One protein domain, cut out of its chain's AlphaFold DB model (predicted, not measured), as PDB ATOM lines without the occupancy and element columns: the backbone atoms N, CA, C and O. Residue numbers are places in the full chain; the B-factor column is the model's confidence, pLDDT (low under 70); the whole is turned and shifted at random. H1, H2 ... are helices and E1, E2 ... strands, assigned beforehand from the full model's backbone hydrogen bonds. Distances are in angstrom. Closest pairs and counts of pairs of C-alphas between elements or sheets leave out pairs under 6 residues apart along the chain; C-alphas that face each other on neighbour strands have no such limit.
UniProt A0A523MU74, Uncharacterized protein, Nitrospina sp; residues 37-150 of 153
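What this domain is: This is residues 37 to 150 of the 153 residues of an uncharacterized protein of Nitrospina sp (UniProt A0A523MU74). What is the main picture? Two lobes lie at opposite ends: a strongly twisted sheet, E2, E4 and E3, with H3 packed over E3 and H2 at one end, and a two-stranded ribbon, E1 and E5, with short H1, H4 and loops between the lobes. What is it built of? The 114 printed residues, mixed in class, hold four named helices and five named strands, in order E1 H1 E2 H2 H3 E3 E4 H4 E5. Both sheets are antiparallel; the whole is loose, radius of gyration of the C-alphas 17.3 A, spans 51 by 38 by 28 A.

Where its parts are: What comes first? E1, residues 37 to 43, begins at C-alpha 37 (43.581, -11.005, -23.397); H1 is 51 to 54, E2 55 to 61, H2 62 to 69, H3 72 to 80, 12.1 A. What follows? E3 is 84 to 90, E4 95 to 101, 20.1 A, H4 123 to 127, and E5 141 to 148, 21.1 A, ending at C-alpha 148 (44.182, -15.343, -18.092).

How they stand to each other: What neighbours E1? E5, antiparallel; N 39 and O 145 are 2.9 A apart, within hydrogen-bond range. H1 and H4 are close but not clearly touching, closest C-alphas Cys 52 and Cys 125, 7.6 A. How is the larger sheet arranged? E4 is antiparallel to E2 (N 58 and O 98, 2.9 A) and forms a hairpin with E3 (N 87 and O 97, 2.9 A). E2, H2 H3, E3 make a split strand-helix-strand unit, E4 between its strands, with a right-handed crossover, and two layers, helices on one face. Where are the helices? H3 is over E3 at a height over the sheet of 8.1 A, closest C-alphas Thr 76 and Val 86, 6.3 A. H2 and H3 only just touch, with 3 pairs of C-alphas within 8 A, only at the corner, closest His 69 and Leu 75, 5.3 A. In H2, H3 and H4 every O i to N i+4 pair is within hydrogen-bond range; H1 is too short for one.

The domain as a whole: How large is it? The farthest C-alphas, Glu 73 and Glu 150, are 54.0 A apart; the printed part has no cut. Where are long links and low confidence? The links E4 to H4 and H4 to E5 are long; pLDDT is under 70 in residues 37 to 53, 124 to 143 and 147 to 150.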
ATOM      1  N   GLN A  37      44.116 -11.128 -22.037       60.16
ATOM      2  CA  GLN A  37      43.581 -11.005 -23.397       60.16
ATOM      3  C   GLN A  37      42.056 -10.974 -23.357       60.16
ATOM      4  O   GLN A  37      41.415 -11.920 -22.895       60.16
ATOM      5  N   ASN A  38      41.475  -9.901 -23.900       62.53
ATOM      6  CA  ASN A  38      40.048  -9.849 -24.195       62.53
ATOM      7  C   ASN A  38      39.794 -10.608 -25.498       62.53
ATOM      8  O   ASN A  38      40.123 -10.136 -26.586       62.53
ATOM      9  N   MET A  39      39.226 -11.805 -25.375       63.31
ATOM     10  CA  MET A  39      38.752 -12.594 -26.505       63.31
ATOM     11  C   MET A  39      37.232 -12.507 -26.589       63.31
ATOM     12  O   MET A  39      36.526 -12.642 -25.592       63.31
ATOM     13  N   LEU A  40      36.711 -12.329 -27.803       57.44
ATOM     14  CA  LEU A  40      35.288 -12.512 -28.066       57.44
ATOM     15  C   LEU A  40      34.979 -14.011 -28.026       57.44
ATOM     16  O   LEU A  40      35.253 -14.750 -28.971       57.44
ATOM     17  N   MET A  41      34.419 -14.464 -26.911       56.03
ATOM     18  CA  MET A  41      33.974 -15.836 -26.710       56.03
ATOM     19  C   MET A  41      32.520 -15.958 -27.149       56.03
ATOM     20  O   MET A  41      31.645 -15.198 -26.729       56.03
ATOM     21  N   ARG A  42      32.240 -16.941 -28.003       59.28
ATOM     22  CA  ARG A  42      30.868 -17.308 -28.341       59.28
ATOM     23  C   ARG A  42      30.169 -17.848 -27.089       59.28
ATOM     24  O   ARG A  42      30.664 -18.763 -26.441       59.28
ATOM     25  N   SER A  43      29.006 -17.295 -26.777       54.72
ATOM     26  CA  SER A  43      28.112 -17.717 -25.702       54.72
ATOM     27  C   SER A  43      26.701 -17.953 -26.248       54.72
ATOM     28  O   SER A  43      26.249 -17.242 -27.146       54.72
ATOM     29  N   GLY A  44      25.999 -18.948 -25.712       53.88
ATOM     30  CA  GLY A  44      24.806 -19.509 -26.348       53.88
ATOM     31  C   GLY A  44      25.190 -20.696 -27.231       53.88
ATOM     32  O   GLY A  44      26.123 -20.627 -28.031       53.88
ATOM     33  N   GLU A  45      24.502 -21.812 -27.026       54.16
ATOM     34  CA  GLU A  45      24.752 -23.075 -27.711       54.16
ATOM     35  C   GLU A  45      23.588 -23.354 -28.659       54.16
ATOM     36  O   GLU A  45      22.413 -23.217 -28.317       54.16
ATOM     37  N   CYS A  46      23.933 -23.811 -29.855       52.97
ATOM     38  CA  CYS A  46      22.990 -24.541 -30.672       52.97
ATOM     39  C   CYS A  46      22.821 -25.939 -30.050       52.97
ATOM     40  O   CYS A  46      23.646 -26.830 -30.261       52.97
ATOM     41  N   HIS A  47      21.783 -26.110 -29.231       53.38
ATOM     42  CA  HIS A  47      21.493 -27.380 -28.555       53.38
ATOM     43  C   HIS A  47      20.719 -28.376 -29.436       53.38
ATOM     44  O   HIS A  47      20.740 -29.574 -29.166       53.38
ATOM     45  N   HIS A  48      20.061 -27.895 -30.500       48.69
ATOM     46  CA  HIS A  48      19.052 -28.665 -31.248       48.69
ATOM     47  C   HIS A  48      19.096 -28.499 -32.771       48.69
ATOM     48  O   HIS A  48      18.184 -28.930 -33.462       48.69
ATOM     49  N   CYS A  49      20.090 -27.813 -33.318       53.09
ATOM     50  CA  CYS A  49      19.974 -27.281 -34.674       53.09
ATOM     51  C   CYS A  49      20.694 -28.214 -35.635       53.09
ATOM     52  O   CYS A  49      21.900 -28.117 -35.864       53.09
ATOM     53  N   GLY A  50      19.911 -29.135 -36.187       52.47
ATOM     54  CA  GLY A  50      20.290 -29.923 -37.350       52.47
ATOM     55  C   GLY A  50      20.658 -29.080 -38.562       52.47
ATOM     56  O   GLY A  50      21.414 -29.552 -39.399       52.47
ATOM     57  N   GLU A  51      20.231 -27.818 -38.630       52.47
ATOM     58  CA  GLU A  51      20.458 -26.971 -39.805       52.47
ATOM     59  C   GLU A  51      21.941 -26.734 -40.120       52.47
ATOM     60  O   GLU A  51      22.327 -26.764 -41.285       52.47
ATOM     61  N   CYS A  52      22.819 -26.628 -39.109       58.50
ATOM     62  CA  CYS A  52      24.266 -26.530 -39.362       58.50
ATOM     63  C   CYS A  52      24.872 -27.832 -39.921       58.50
ATOM     64  O   CYS A  52      26.031 -27.862 -40.333       58.50
ATOM     65  N   CYS A  53      24.129 -28.933 -39.827       62.72
ATOM     66  CA  CYS A  53      24.494 -30.254 -40.314       62.72
ATOM     67  C   CYS A  53      23.831 -30.577 -41.660       62.72
ATOM     68  O   CYS A  53      24.425 -31.322 -42.432       62.72
ATOM     69  N   GLU A  54      22.637 -30.054 -41.935       71.25
ATOM     70  CA  GLU A  54      21.897 -30.311 -43.177       71.25
ATOM     71  C   GLU A  54      22.430 -29.498 -44.345       71.25
ATOM     72  O   GLU A  54      22.456 -29.994 -45.469       71.25
ATOM     73  N   THR A  55      22.893 -28.279 -44.083       74.94
ATOM     74  CA  THR A  55      23.278 -27.360 -45.143       74.94
ATOM     75  C   THR A  55      24.624 -26.719 -44.842       74.94
ATOM     76  O   THR A  55      24.863 -26.173 -43.766       74.94
ATOM     77  N   VAL A  56      25.523 -26.751 -45.825       77.38
ATOM     78  CA  VAL A  56      26.785 -26.012 -45.775       77.38
ATOM     79  C   VAL A  56      26.638 -24.745 -46.600       77.38
ATOM     80  O   VAL A  56      26.492 -24.798 -47.822       77.38
ATOM     81  N   ASN A  57      26.723 -23.604 -45.921       80.75
ATOM     82  CA  ASN A  57      26.763 -22.298 -46.565       80.75
ATOM     83  C   ASN A  57      28.215 -21.882 -46.817       80.75
ATOM     84  O   ASN A  57      29.066 -21.972 -45.929       80.75
ATOM     85  N   MET A  58      28.499 -21.434 -48.034       85.00
ATOM     86  CA  MET A  58      29.831 -21.017 -48.471       85.00
ATOM     87  C   MET A  58      29.767 -19.596 -49.010       85.00
ATOM     88  O   MET A  58      28.839 -19.233 -49.725       85.00
ATOM     89  N   MET A  59      30.788 -18.809 -48.696       88.75
ATOM     90  CA  MET A  59      30.983 -17.478 -49.256       88.75
ATOM     91  C   MET A  59      32.133 -17.532 -50.257       88.75
ATOM     92  O   MET A  59      33.195 -18.079 -49.955       88.75
ATOM     93  N   VAL A  60      31.932 -16.942 -51.430       91.75
ATOM     94  CA  VAL A  60      32.983 -16.758 -52.436       91.75
ATOM     95  C   VAL A  60      33.098 -15.296 -52.847       91.75
ATOM     96  O   VAL A  60      32.185 -14.498 -52.635       91.75
ATOM     97  N   VAL A  61      34.239 -14.945 -53.444       95.81
ATOM     98  CA  VAL A  61      34.476 -13.601 -53.981       95.81
ATOM     99  C   VAL A  61      33.718 -13.453 -55.293       95.81
ATOM    100  O   VAL A  61      34.106 -14.035 -56.311       95.81
ATOM    101  N   ARG A  62      32.661 -12.646 -55.269       95.94
ATOM    102  CA  ARG A  62      31.690 -12.516 -56.357       95.94
ATOM    103  C   ARG A  62      32.346 -12.222 -57.701       95.94
ATOM    104  O   ARG A  62      32.158 -12.975 -58.651       95.94
ATOM    105  N   ASP A  63      33.146 -11.166 -57.791       97.00
ATOM    106  CA  ASP A  63      33.697 -10.721 -59.075       97.00
ATOM    107  C   ASP A  63      34.695 -11.714 -59.681       97.00
ATOM    108  O   ASP A  63      34.772 -11.859 -60.903       97.00
ATOM    109  N   VAL A  64      35.459 -12.416 -58.839       97.44
ATOM    110  CA  VAL A  64      36.379 -13.468 -59.296       97.44
ATOM    111  C   VAL A  64      35.577 -14.629 -59.865       97.44
ATOM    112  O   VAL A  64      35.855 -15.083 -60.975       97.44
ATOM    113  N   THR A  65      34.553 -15.070 -59.138       96.62
ATOM    114  CA  THR A  65      33.666 -16.148 -59.566       96.62
ATOM    115  C   THR A  65      32.934 -15.795 -60.861       96.62
ATOM    116  O   THR A  65      32.965 -16.572 -61.813       96.62
ATOM    117  N   LEU A  66      32.311 -14.620 -60.951       96.75
ATOM    118  CA  LEU A  66      31.583 -14.219 -62.155       96.75
ATOM    119  C   LEU A  66      32.517 -14.085 -63.359       96.75
ATOM    120  O   LEU A  66      32.145 -14.479 -64.457       96.75
ATOM    121  N   ARG A  67      33.758 -13.626 -63.167       97.25
ATOM    122  CA  ARG A  67      34.759 -13.603 -64.244       97.25
ATOM    123  C   ARG A  67      35.123 -15.005 -64.737       97.25
ATOM    124  O   ARG A  67      35.345 -15.179 -65.929       97.25
ATOM    125  N   GLN A  68      35.200 -15.987 -63.840       96.56
ATOM    126  CA  GLN A  68      35.504 -17.377 -64.194       96.56
ATOM    127  C   GLN A  68      34.356 -18.057 -64.947       96.56
ATOM    128  O   GLN A  68      34.610 -18.848 -65.851       96.56
ATOM    129  N   HIS A  69      33.111 -17.743 -64.589       95.69
ATOM    130  CA  HIS A  69      31.915 -18.399 -65.126       95.69
ATOM    131  C   HIS A  69      31.153 -17.558 -66.167       95.69
ATOM    132  O   HIS A  69      30.166 -18.015 -66.732       95.69
ATOM    133  N   GLY A  70      31.609 -16.337 -66.443       96.50
ATOM    134  CA  GLY A  70      31.009 -15.397 -67.390       96.50
ATOM    135  C   GLY A  70      29.918 -14.531 -66.764       96.50
ATOM    136  O   GLY A  70      30.025 -13.305 -66.765       96.50
ATOM    137  N   ASN A  71      28.860 -15.148 -66.236       95.88
ATOM    138  CA  ASN A  71      27.761 -14.442 -65.580       95.88
ATOM    139  C   ASN A  71      27.075 -15.320 -64.517       95.88
ATOM    140  O   ASN A  71      27.408 -16.492 -64.344       95.88
ATOM    141  N   LEU A  72      26.120 -14.732 -63.790       95.81
ATOM    142  CA  LEU A  72      25.406 -15.405 -62.705       95.81
ATOM    143  C   LEU A  72      24.537 -16.574 -63.197       95.81
ATOM    144  O   LEU A  72      24.400 -17.572 -62.494       95.81
ATOM    145  N   GLU A  73      23.967 -16.468 -64.394       96.62
ATOM    146  CA  GLU A  73      23.104 -17.500 -64.971       96.62
ATOM    147  C   GLU A  73      23.904 -18.768 -65.308       96.62
ATOM    148  O   GLU A  73      23.547 -19.865 -64.876       96.62
ATOM    149  N   GLU A  74      25.031 -18.616 -66.002       97.25
ATOM    150  CA  GLU A  74      25.943 -19.716 -66.335       97.25
ATOM    151  C   GLU A  74      26.561 -20.342 -65.079       97.25
ATOM    152  O   GLU A  74      26.646 -21.568 -64.965       97.25
ATOM    153  N   LEU A  75      26.924 -19.514 -64.096       97.00
ATOM    154  CA  LEU A  75      27.371 -19.981 -62.787       97.00
ATOM    155  C   LEU A  75      26.301 -20.841 -62.099       97.00
ATOM    156  O   LEU A  75      26.609 -21.933 -61.624       97.00
ATOM    157  N   THR A  76      25.055 -20.364 -62.059       96.44
ATOM    158  CA  THR A  76      23.947 -21.064 -61.393       96.44
ATOM    159  C   THR A  76      23.721 -22.431 -62.032       96.44
ATOM    160  O   THR A  76      23.769 -23.441 -61.335       96.44
ATOM    161  N   ARG A  77      23.620 -22.493 -63.366       96.19
ATOM    162  CA  ARG A  77      23.485 -23.761 -64.106       96.19
ATOM    163  C   ARG A  77      24.645 -24.721 -63.825       96.19
ATOM    164  O   ARG A  77      24.434 -25.912 -63.615       96.19
ATOM    165  N   TYR A  78      25.881 -24.214 -63.804       96.00
ATOM    166  CA  TYR A  78      27.069 -25.025 -63.523       96.00
ATOM    167  C   TYR A  78      27.040 -25.660 -62.121       96.00
ATOM    168  O   TYR A  78      27.456 -26.814 -61.946       96.00
ATOM    169  N   LEU A  79      26.579 -24.901 -61.126       95.94
ATOM    170  CA  LEU A  79      26.506 -25.317 -59.725       95.94
ATOM    171  C   LEU A  79      25.349 -26.284 -59.461       95.94
ATOM    172  O   LEU A  79      25.533 -27.265 -58.735       95.94
ATOM    173  N   GLU A  80      24.204 -26.078 -60.110       94.50
ATOM    174  CA  GLU A  80      23.028 -26.943 -59.979       94.50
ATOM    175  C   GLU A  80      23.315 -28.392 -60.391       94.50
ATOM    176  O   GLU A  80      22.836 -29.316 -59.734       94.50
ATOM    177  N   TYR A  81      24.192 -28.626 -61.379       92.50
ATOM    178  CA  TYR A  81      24.651 -29.982 -61.731       92.50
ATOM    179  C   TYR A  81      25.295 -30.750 -60.565       92.50
ATOM    180  O   TYR A  81      25.456 -31.966 -60.640       92.50
ATOM    181  N   ARG A  82      25.703 -30.050 -59.502       92.44
ATOM    182  CA  ARG A  82      26.344 -30.607 -58.304       92.44
ATOM    183  C   ARG A  82      25.472 -30.470 -57.056       92.44
ATOM    184  O   ARG A  82      25.958 -30.731 -55.960       92.44
ATOM    185  N   GLY A  83      24.215 -30.049 -57.209       93.56
ATOM    186  CA  GLY A  83      23.313 -29.795 -56.086       93.56
ATOM    187  C   GLY A  83      23.704 -28.575 -55.246       93.56
ATOM    188  O   GLY A  83      23.292 -28.474 -54.094       93.56
ATOM    189  N   ILE A  84      24.508 -27.660 -55.796       94.81
ATOM    190  CA  ILE A  84      24.881 -26.410 -55.132       94.81
ATOM    191  C   ILE A  84      23.929 -25.314 -55.615       94.81
ATOM    192  O   ILE A  84      23.749 -25.126 -56.816       94.81
ATOM    193  N   ARG A  85      23.344 -24.573 -54.677       94.25
ATOM    194  CA  ARG A  85      22.444 -23.448 -54.938       94.25
ATOM    195  C   ARG A  85      23.163 -22.130 -54.711       94.25
ATOM    196  O   ARG A  85      23.868 -21.982 -53.716       94.25
ATOM    197  N   VAL A  86      22.916 -21.154 -55.577       93.31
ATOM    198  CA  VAL A  86      23.198 -19.747 -55.269       93.31
ATOM    199  C   VAL A  86      22.041 -19.218 -54.432       93.31
ATOM    200  O   VAL A  86      20.901 -19.232 -54.885       93.31
ATOM    201  N   ILE A  87      22.323 -18.791 -53.202       90.12
ATOM    202  CA  ILE A  87      21.297 -18.346 -52.244       90.12
ATOM    203  C   ILE A  87      21.282 -16.830 -52.036       90.12
ATOM    204  O   ILE A  87      20.377 -16.311 -51.393       90.12
ATOM    205  N   GLY A  88      22.255 -16.110 -52.595       89.25
ATOM    206  CA  GLY A  88      22.268 -14.653 -52.584       89.25
ATOM    207  C   GLY A  88      23.615 -14.063 -52.978       89.25
ATOM    208  O   GLY A  88      24.582 -14.779 -53.238       89.25
ATOM    209  N   GLU A  89      23.673 -12.738 -52.984       93.06
ATOM    210  CA  GLU A  89      24.896 -11.965 -53.169       93.06
ATOM    211  C   GLU A  89      24.856 -10.689 -52.327       93.06
ATOM    212  O   GLU A  89      23.784 -10.149 -52.052       93.06
ATOM    213  N   ASP A  90      26.036 -10.196 -51.959       89.56
ATOM    214  CA  ASP A  90      26.237  -8.842 -51.453       89.56
ATOM    215  C   ASP A  90      27.261  -8.139 -52.347       89.56
ATOM    216  O   ASP A  90      28.471  -8.385 -52.305       89.56
ATOM    217  N   VAL A  91      26.752  -7.249 -53.195       93.50
ATOM    218  CA  VAL A  91      27.559  -6.492 -54.153       93.50
ATOM    219  C   VAL A  91      28.460  -5.479 -53.445       93.50
ATOM    220  O   VAL A  91      29.579  -5.248 -53.900       93.50
ATOM    221  N   ALA A  92      28.014  -4.896 -52.328       93.50
ATOM    222  CA  ALA A  92      28.776  -3.873 -51.615       93.50
ATOM    223  C   ALA A  92      30.046  -4.455 -50.984       93.50
ATOM    224  O   ALA A  92      31.079  -3.785 -50.934       93.50
ATOM    225  N   THR A  93      29.985  -5.714 -50.547       91.62
ATOM    226  CA  THR A  93      31.119  -6.425 -49.943       91.62
ATOM    227  C   THR A  93      31.801  -7.421 -50.886       91.62
ATOM    228  O   THR A  93      32.755  -8.086 -50.479       91.62
ATOM    229  N   ASN A  94      31.384  -7.487 -52.158       94.50
ATOM    230  CA  ASN A  94      31.915  -8.392 -53.186       94.50
ATOM    231  C   ASN A  94      31.781  -9.886 -52.817       94.50
ATOM    232  O   ASN A  94      32.694 -10.690 -53.031       94.50
ATOM    233  N   GLN A  95      30.631 -10.263 -52.259       92.50
ATOM    234  CA  GLN A  95      30.344 -11.613 -51.780       92.50
ATOM    235  C   GLN A  95      29.237 -12.276 -52.593       92.50
ATOM    236  O   GLN A  95      28.283 -11.637 -53.035       92.50
ATOM    237  N   LEU A  96      29.363 -13.587 -52.769       92.25
ATOM    238  CA  LEU A  96      28.319 -14.429 -53.330       92.25
ATOM    239  C   LEU A  96      28.161 -15.675 -52.459       92.25
ATOM    240  O   LEU A  96      29.152 -16.246 -51.992       92.25
ATOM    241  N   TYR A  97      26.914 -16.051 -52.198       90.25
ATOM    242  CA  TYR A  97      26.563 -17.053 -51.203       90.25
ATOM    243  C   TYR A  97      26.057 -18.318 -51.880       90.25
ATOM    244  O   TYR A  97      25.103 -18.296 -52.663       90.25
ATOM    245  N   TYR A  98      26.687 -19.435 -51.538       91.38
ATOM    246  CA  TYR A  98      26.282 -20.764 -51.960       91.38
ATOM    247  C   TYR A  98      25.752 -21.573 -50.797       91.38
ATOM    248  O   TYR A  98      26.141 -21.372 -49.650       91.38
ATOM    249  N   SER A  99      24.932 -22.551 -51.137       88.00
ATOM    250  CA  SER A  99      24.365 -23.515 -50.216       88.00
ATOM    251  C   SER A  99      24.406 -24.894 -50.855       88.00
ATOM    252  O   SER A  99      24.086 -25.042 -52.034       88.00
ATOM    253  N   ILE A 100      24.809 -25.900 -50.094       88.94
ATOM    254  CA  ILE A 100      24.709 -27.302 -50.492       88.94
ATOM    255  C   ILE A 100      24.056 -28.082 -49.363       88.94
ATOM    256  O   ILE A 100      24.484 -27.980 -48.213       88.94
ATOM    257  N   ASP A 101      23.043 -28.870 -49.704       85.56
ATOM    258  CA  ASP A 101      22.424 -29.787 -48.756       85.56
ATOM    259  C   ASP A 101      23.260 -31.067 -48.690       85.56
ATOM    260  O   ASP A 101      23.506 -31.724 -49.705       85.56
ATOM    261  N   ILE A 102      23.728 -31.414 -47.494       79.38
ATOM    262  CA  ILE A 102      24.566 -32.582 -47.248       79.38
ATOM    263  C   ILE A 102      23.894 -33.443 -46.176       79.38
ATOM    264  O   ILE A 102      23.665 -32.978 -45.061       79.38
ATOM    265  N   PRO A 103      23.621 -34.730 -46.454       79.75
ATOM    266  CA  PRO A 103      23.081 -35.619 -45.438       79.75
ATOM    267  C   PRO A 103      24.098 -35.809 -44.308       79.75
ATOM    268  O   PRO A 103      25.201 -36.324 -44.511       79.75
ATOM    269  N   CYS A 104      23.714 -35.442 -43.086       77.69
ATOM    270  CA  CYS A 104      24.561 -35.615 -41.916       77.69
ATOM    271  C   CYS A 104      24.210 -36.890 -41.149       77.69
ATOM    272  O   CYS A 104      23.173 -36.991 -40.498       77.69
ATOM    273  N   ARG A 105      25.136 -37.856 -41.129       83.06
ATOM    274  CA  ARG A 105      24.983 -39.101 -40.347       83.06
ATOM    275  C   ARG A 105      24.939 -38.892 -38.828       83.06
ATOM    276  O   ARG A 105      24.558 -39.803 -38.099       83.06
ATOM    277  N   GLN A 106      25.398 -37.731 -38.356       81.25
ATOM    278  CA  GLN A 106      25.361 -37.366 -36.939       81.25
ATOM    279  C   GLN A 106      24.046 -36.697 -36.550       81.25
ATOM    280  O   GLN A 106      23.852 -36.432 -35.369       81.25
ATOM    281  N   LEU A 107      23.144 -36.466 -37.504       80.44
ATOM    282  CA  LEU A 107      21.809 -35.966 -37.237       80.44
ATOM    283  C   LEU A 107      20.857 -37.137 -36.964       80.44
ATOM    284  O   LEU A 107      20.874 -38.163 -37.652       80.44
ATOM    285  N   THR A 108      20.075 -37.037 -35.899       80.81
ATOM    286  CA  THR A 108      18.977 -37.961 -35.600       80.81
ATOM    287  C   THR A 108      17.694 -37.520 -36.310       80.81
ATOM    288  O   THR A 108      17.605 -36.407 -36.820       80.81
ATOM    289  N   GLY A 109      16.680 -38.392 -36.366       78.62
ATOM    290  CA  GLY A 109      15.410 -38.073 -37.037       78.62
ATOM    291  C   GLY A 109      14.615 -36.937 -36.377       78.62
ATOM    292  O   GLY A 109      13.778 -36.322 -37.023       78.62
ATOM    293  N   ASP A 110      14.898 -36.638 -35.110       78.75
ATOM    294  CA  ASP A 110      14.370 -35.505 -34.344       78.75
ATOM    295  C   ASP A 110      15.299 -34.274 -34.375       78.75
ATOM    296  O   ASP A 110      15.203 -33.403 -33.515       78.75
ATOM    297  N   GLN A 111      16.191 -34.201 -35.369       71.50
ATOM    298  CA  GLN A 111      17.116 -33.089 -35.621       71.50
ATOM    299  C   GLN A 111      18.131 -32.811 -34.495       71.50
ATOM    300  O   GLN A 111      18.681 -31.716 -34.399       71.50
ATOM    301  N   GLN A 112      18.460 -33.812 -33.674       75.06
ATOM    302  CA  GLN A 112      19.510 -33.690 -32.660       75.06
ATOM    303  C   GLN A 112      20.872 -34.150 -33.188       75.06
ATOM    304  O   GLN A 112      20.993 -35.106 -33.958       75.06
ATOM    305  N   CYS A 113      21.937 -33.484 -32.741       77.06
ATOM    306  CA  CYS A 113      23.302 -33.880 -33.069       77.06
ATOM    307  C   CYS A 113      23.801 -34.950 -32.086       77.06
ATOM    308  O   CYS A 113      23.966 -34.688 -30.896       77.06
ATOM    309  N   ARG A 114      24.105 -36.151 -32.589       81.69
ATOM    310  CA  ARG A 114      24.580 -37.307 -31.801       81.69
ATOM    311  C   ARG A 114      25.882 -37.053 -31.043       81.69
ATOM    312  O   ARG A 114      26.119 -37.690 -30.026       81.69
ATOM    313  N   VAL A 115      26.724 -36.160 -31.560       81.62
ATOM    314  CA  VAL A 115      28.018 -35.789 -30.960       81.62
ATOM    315  C   VAL A 115      27.936 -34.462 -30.201       81.62
ATOM    316  O   VAL A 115      28.950 -33.826 -29.922       81.62
ATOM    317  N   HIS A 116      26.728 -33.984 -29.885       76.94
ATOM    318  CA  HIS A 116      26.570 -32.790 -29.064       76.94
ATOM    319  C   HIS A 116      27.146 -33.035 -27.659       76.94
ATOM    320  O   HIS A 116      26.829 -34.031 -27.016       76.94
ATOM    321  N   ASN A 117      27.996 -32.116 -27.185       75.31
ATOM    322  CA  ASN A 117      28.725 -32.196 -25.908       75.31
ATOM    323  C   ASN A 117      29.647 -33.412 -25.743       75.31
ATOM    324  O   ASN A 117      29.989 -33.773 -24.617       75.31
ATOM    325  N   THR A 118      30.092 -34.014 -26.845       81.00
ATOM    326  CA  THR A 118      31.093 -35.081 -26.810       81.00
ATOM    327  C   THR A 118      32.431 -34.594 -27.383       81.00
ATOM    328  O   THR A 118      32.455 -33.631 -28.160       81.00
ATOM    329  N   PRO A 119      33.568 -35.227 -27.034       84.00
ATOM    330  CA  PRO A 119      34.871 -34.898 -27.621       84.00
ATOM    331  C   PRO A 119      34.922 -35.062 -29.149       84.00
ATOM    332  O   PRO A 119      35.776 -34.475 -29.809       84.00
ATOM    333  N   GLU A 120      34.004 -35.840 -29.724       83.31
ATOM    334  CA  GLU A 120      33.867 -36.048 -31.164       83.31
ATOM    335  C   GLU A 120      33.190 -34.870 -31.889       83.31
ATOM    336  O   GLU A 120      33.186 -34.859 -33.125       83.31
ATOM    337  N   LYS A 121      32.638 -33.873 -31.168       78.56
ATOM    338  CA  LYS A 121      32.074 -32.640 -31.751       78.56
ATOM    339  C   LYS A 121      33.159 -31.929 -32.573       78.56
ATOM    340  O   LYS A 121      34.145 -31.456 -32.001       78.56
ATOM    341  N   PRO A 122      33.003 -31.788 -33.904       76.25
ATOM    342  CA  PRO A 122      34.005 -31.113 -34.715       76.25
ATOM    343  C   PRO A 122      34.193 -29.657 -34.281       76.25
ATOM    344  O   PRO A 122      33.222 -28.942 -34.027       76.25
ATOM    345  N   LEU A 123      35.441 -29.179 -34.307       75.38
ATOM    346  CA  LEU A 123      35.774 -27.777 -34.018       75.38
ATOM    347  C   LEU A 123      34.973 -26.795 -34.890       75.38
ATOM    348  O   LEU A 123      34.649 -25.694 -34.451       75.38
ATOM    349  N   LEU A 124      34.636 -27.190 -36.122       69.56
ATOM    350  CA  LEU A 124      33.826 -26.373 -37.023       69.56
ATOM    351  C   LEU A 124      32.449 -26.040 -36.425       69.56
ATOM    352  O   LEU A 124      32.009 -24.906 -36.549       69.56
ATOM    353  N   CYS A 125      31.816 -26.962 -35.693       68.44
ATOM    354  CA  CYS A 125      30.524 -26.730 -35.034       68.44
ATOM    355  C   CYS A 125      30.606 -25.691 -33.900       68.44
ATOM    356  O   CYS A 125      29.603 -25.082 -33.537       68.44
ATOM    357  N   LEU A 126      31.797 -25.477 -33.331       67.88
ATOM    358  CA  LEU A 126      32.034 -24.415 -32.345       67.88
ATOM    359  C   LEU A 126      32.183 -23.047 -33.019       67.88
ATOM    360  O   LEU A 126      31.783 -22.034 -32.448       67.88
ATOM    361  N   LYS A 127      32.734 -23.032 -34.236       65.19
ATOM    362  CA  LYS A 127      32.995 -21.828 -35.036       65.19
ATOM    363  C   LYS A 127      31.819 -21.406 -35.920       65.19
ATOM    364  O   LYS A 127      31.820 -20.284 -36.409       65.19
ATOM    365  N   TYR A 128      30.865 -22.306 -36.137       58.50
ATOM    366  CA  TYR A 128      29.639 -22.063 -36.885       58.50
ATOM    367  C   TYR A 128      28.482 -21.728 -35.926       58.50
ATOM    368  O   TYR A 128      28.372 -22.368 -34.872       58.50
ATOM    369  N   PRO A 129      27.583 -20.798 -36.276       53.28
ATOM    370  CA  PRO A 129      27.615 -19.951 -37.471       53.28
ATOM    371  C   PRO A 129      28.689 -18.854 -37.398       53.28
ATOM    372  O   PRO A 129      29.152 -18.488 -36.319       53.28
ATOM    373  N   TRP A 130      29.106 -18.347 -38.561       45.81
ATOM    374  CA  TRP A 130      30.009 -17.191 -38.650       45.81
ATOM    375  C   TRP A 130      29.245 -15.853 -38.664       45.81
ATOM    376  O   TRP A 130      29.812 -14.830 -38.286       45.81
ATOM    377  N   ALA A 131      27.950 -15.875 -38.997       49.34
ATOM    378  CA  ALA A 131      27.017 -14.759 -38.854       49.34
ATOM    379  C   ALA A 131      25.801 -15.198 -38.016       49.34
ATOM    380  O   ALA A 131      25.388 -16.348 -38.138       49.34
ATOM    381  N   PRO A 132      25.247 -14.340 -37.142       50.81
ATOM    382  CA  PRO A 132      24.024 -14.667 -36.426       50.81
ATOM    383  C   PRO A 132      22.907 -14.871 -37.447       50.81
ATOM    384  O   PRO A 132      22.508 -13.928 -38.124       50.81
ATOM    385  N   ASP A 133      22.432 -16.105 -37.572       49.47
ATOM    386  CA  ASP A 133      21.235 -16.375 -38.351       49.47
ATOM    387  C   ASP A 133      20.029 -15.815 -37.573       49.47
ATOM    388  O   ASP A 133      19.995 -15.876 -36.339       49.47
ATOM    389  N   ASP A 134      19.005 -15.310 -38.268       53.50
ATOM    390  CA  ASP A 134      17.746 -14.826 -37.669       53.50
ATOM    391  C   ASP A 134      16.877 -15.976 -37.095       53.50
ATOM    392  O   ASP A 134      15.641 -15.930 -37.076       53.50
ATOM    393  N   ILE A 135      17.504 -17.058 -36.627       51.47
ATOM    394  CA  ILE A 135      16.837 -18.254 -36.125       51.47
ATOM    395  C   ILE A 135      16.459 -18.021 -34.662       51.47
ATOM    396  O   ILE A 135      17.269 -18.160 -33.746       51.47
ATOM    397  N   LYS A 136      15.174 -17.731 -34.425       52.78
ATOM    398  CA  LYS A 136      14.601 -17.442 -33.093       52.78
ATOM    399  C   LYS A 136      14.967 -18.450 -31.988       52.78
ATOM    400  O   LYS A 136      14.998 -18.065 -30.825       52.78
ATOM    401  N   ASN A 137      15.235 -19.709 -32.344       49.91
ATOM    402  CA  ASN A 137      15.505 -20.811 -31.408       49.91
ATOM    403  C   ASN A 137      16.956 -21.340 -31.463       49.91
ATOM    404  O   ASN A 137      17.290 -22.281 -30.748       49.91
ATOM    405  N   CYS A 138      17.810 -20.760 -32.312       52.44
ATOM    406  CA  CYS A 138      19.217 -21.119 -32.487       52.44
ATOM    407  C   CYS A 138      20.022 -19.820 -32.573       52.44
ATOM    408  O   CYS A 138      20.319 -19.315 -33.651       52.44
ATOM    409  N   GLY A 139      20.326 -19.247 -31.413       54.50
ATOM    410  CA  GLY A 139      21.086 -18.010 -31.315       54.50
ATOM    411  C   GLY A 139      22.422 -18.244 -30.632       54.50
ATOM    412  O   GLY A 139      22.523 -18.991 -29.658       54.50
ATOM    413  N   TYR A 140      23.452 -17.561 -31.110       58.97
ATOM    414  CA  TYR A 140      24.687 -17.373 -30.367       58.97
ATOM    415  C   TYR A 140      24.999 -15.882 -30.286       58.97
ATOM    416  O   TYR A 140      24.583 -15.088 -31.124       58.97
ATOM    417  N   THR A 141      25.725 -15.497 -29.249       57.66
ATOM    418  CA  THR A 141      26.164 -14.123 -29.005       57.66
ATOM    419  C   THR A 141      27.651 -14.146 -28.712       57.66
ATOM    420  O   THR A 141      28.122 -15.036 -28.009       57.66
ATOM    421  N   PHE A 142      28.419 -13.190 -29.222       59.25
ATOM    422  CA  PHE A 142      29.794 -13.020 -28.766       59.25
ATOM    423  C   PHE A 142      29.798 -12.158 -27.509       59.25
ATOM    424  O   PHE A 142      29.201 -11.085 -27.485       59.25
ATOM    425  N   LYS A 143      30.457 -12.644 -26.462       68.88
ATOM    426  CA  LYS A 143      30.729 -11.890 -25.242       68.88
ATOM    427  C   LYS A 143      32.226 -11.696 -25.126       68.88
ATOM    428  O   LYS A 143      32.988 -12.631 -25.360       68.88
ATOM    429  N   GLU A 144      32.648 -10.499 -24.750       71.31
ATOM    430  CA  GLU A 144      34.030 -10.295 -24.335       71.31
ATOM    431  C   GLU A 144      34.277 -11.109 -23.069       71.31
ATOM    432  O   GLU A 144      33.556 -10.997 -22.076       71.31
ATOM    433  N   GLN A 145      35.274 -11.980 -23.138       71.06
ATOM    434  CA  GLN A 145      35.782 -12.706 -21.998       71.06
ATOM    435  C   GLN A 145      37.269 -12.452 -21.885       71.06
ATOM    436  O   GLN A 145      38.051 -12.629 -22.821       71.06
ATOM    437  N   THR A 146      37.630 -12.053 -20.686       72.31
ATOM    438  CA  THR A 146      38.998 -11.895 -20.259       72.31
ATOM    439  C   THR A 146      39.550 -13.269 -19.911       72.31
ATOM    440  O   THR A 146      39.082 -13.907 -18.966       72.31
ATOM    441  N   VAL A 147      40.517 -13.753 -20.691       66.75
ATOM    442  CA  VAL A 147      41.186 -15.030 -20.420       66.75
ATOM    443  C   VAL A 147      42.574 -14.751 -19.863       66.75
ATOM    444  O   VAL A 147      43.380 -14.062 -20.489       66.75
ATOM    445  N   LEU A 148      42.848 -15.303 -18.679       60.97
ATOM    446  CA  LEU A 148      44.182 -15.343 -18.092       60.97
ATOM    447  C   LEU A 148      44.929 -16.527 -18.706       60.97
ATOM    448  O   LEU A 148      44.555 -17.681 -18.501       60.97
ATOM    449  N   ILE A 149      45.949 -16.241 -19.510       60.97
ATOM    450  CA  ILE A 149      46.790 -17.273 -20.115       60.97
ATOM    451  C   ILE A 149      47.943 -17.555 -19.149       60.97
ATOM    452  O   ILE A 149      48.842 -16.727 -19.002       60.97
ATOM    453  N   GLU A 150      47.912 -18.711 -18.487       57.56
ATOM    454  CA  GLU A 150      49.030 -19.194 -17.670       57.56
ATOM    455  C   GLU A 150      50.076 -19.894 -18.554       57.56
ATOM    456  O   GLU A 150      49.743 -20.669 -19.457       57.56
TER     457      GLU A 150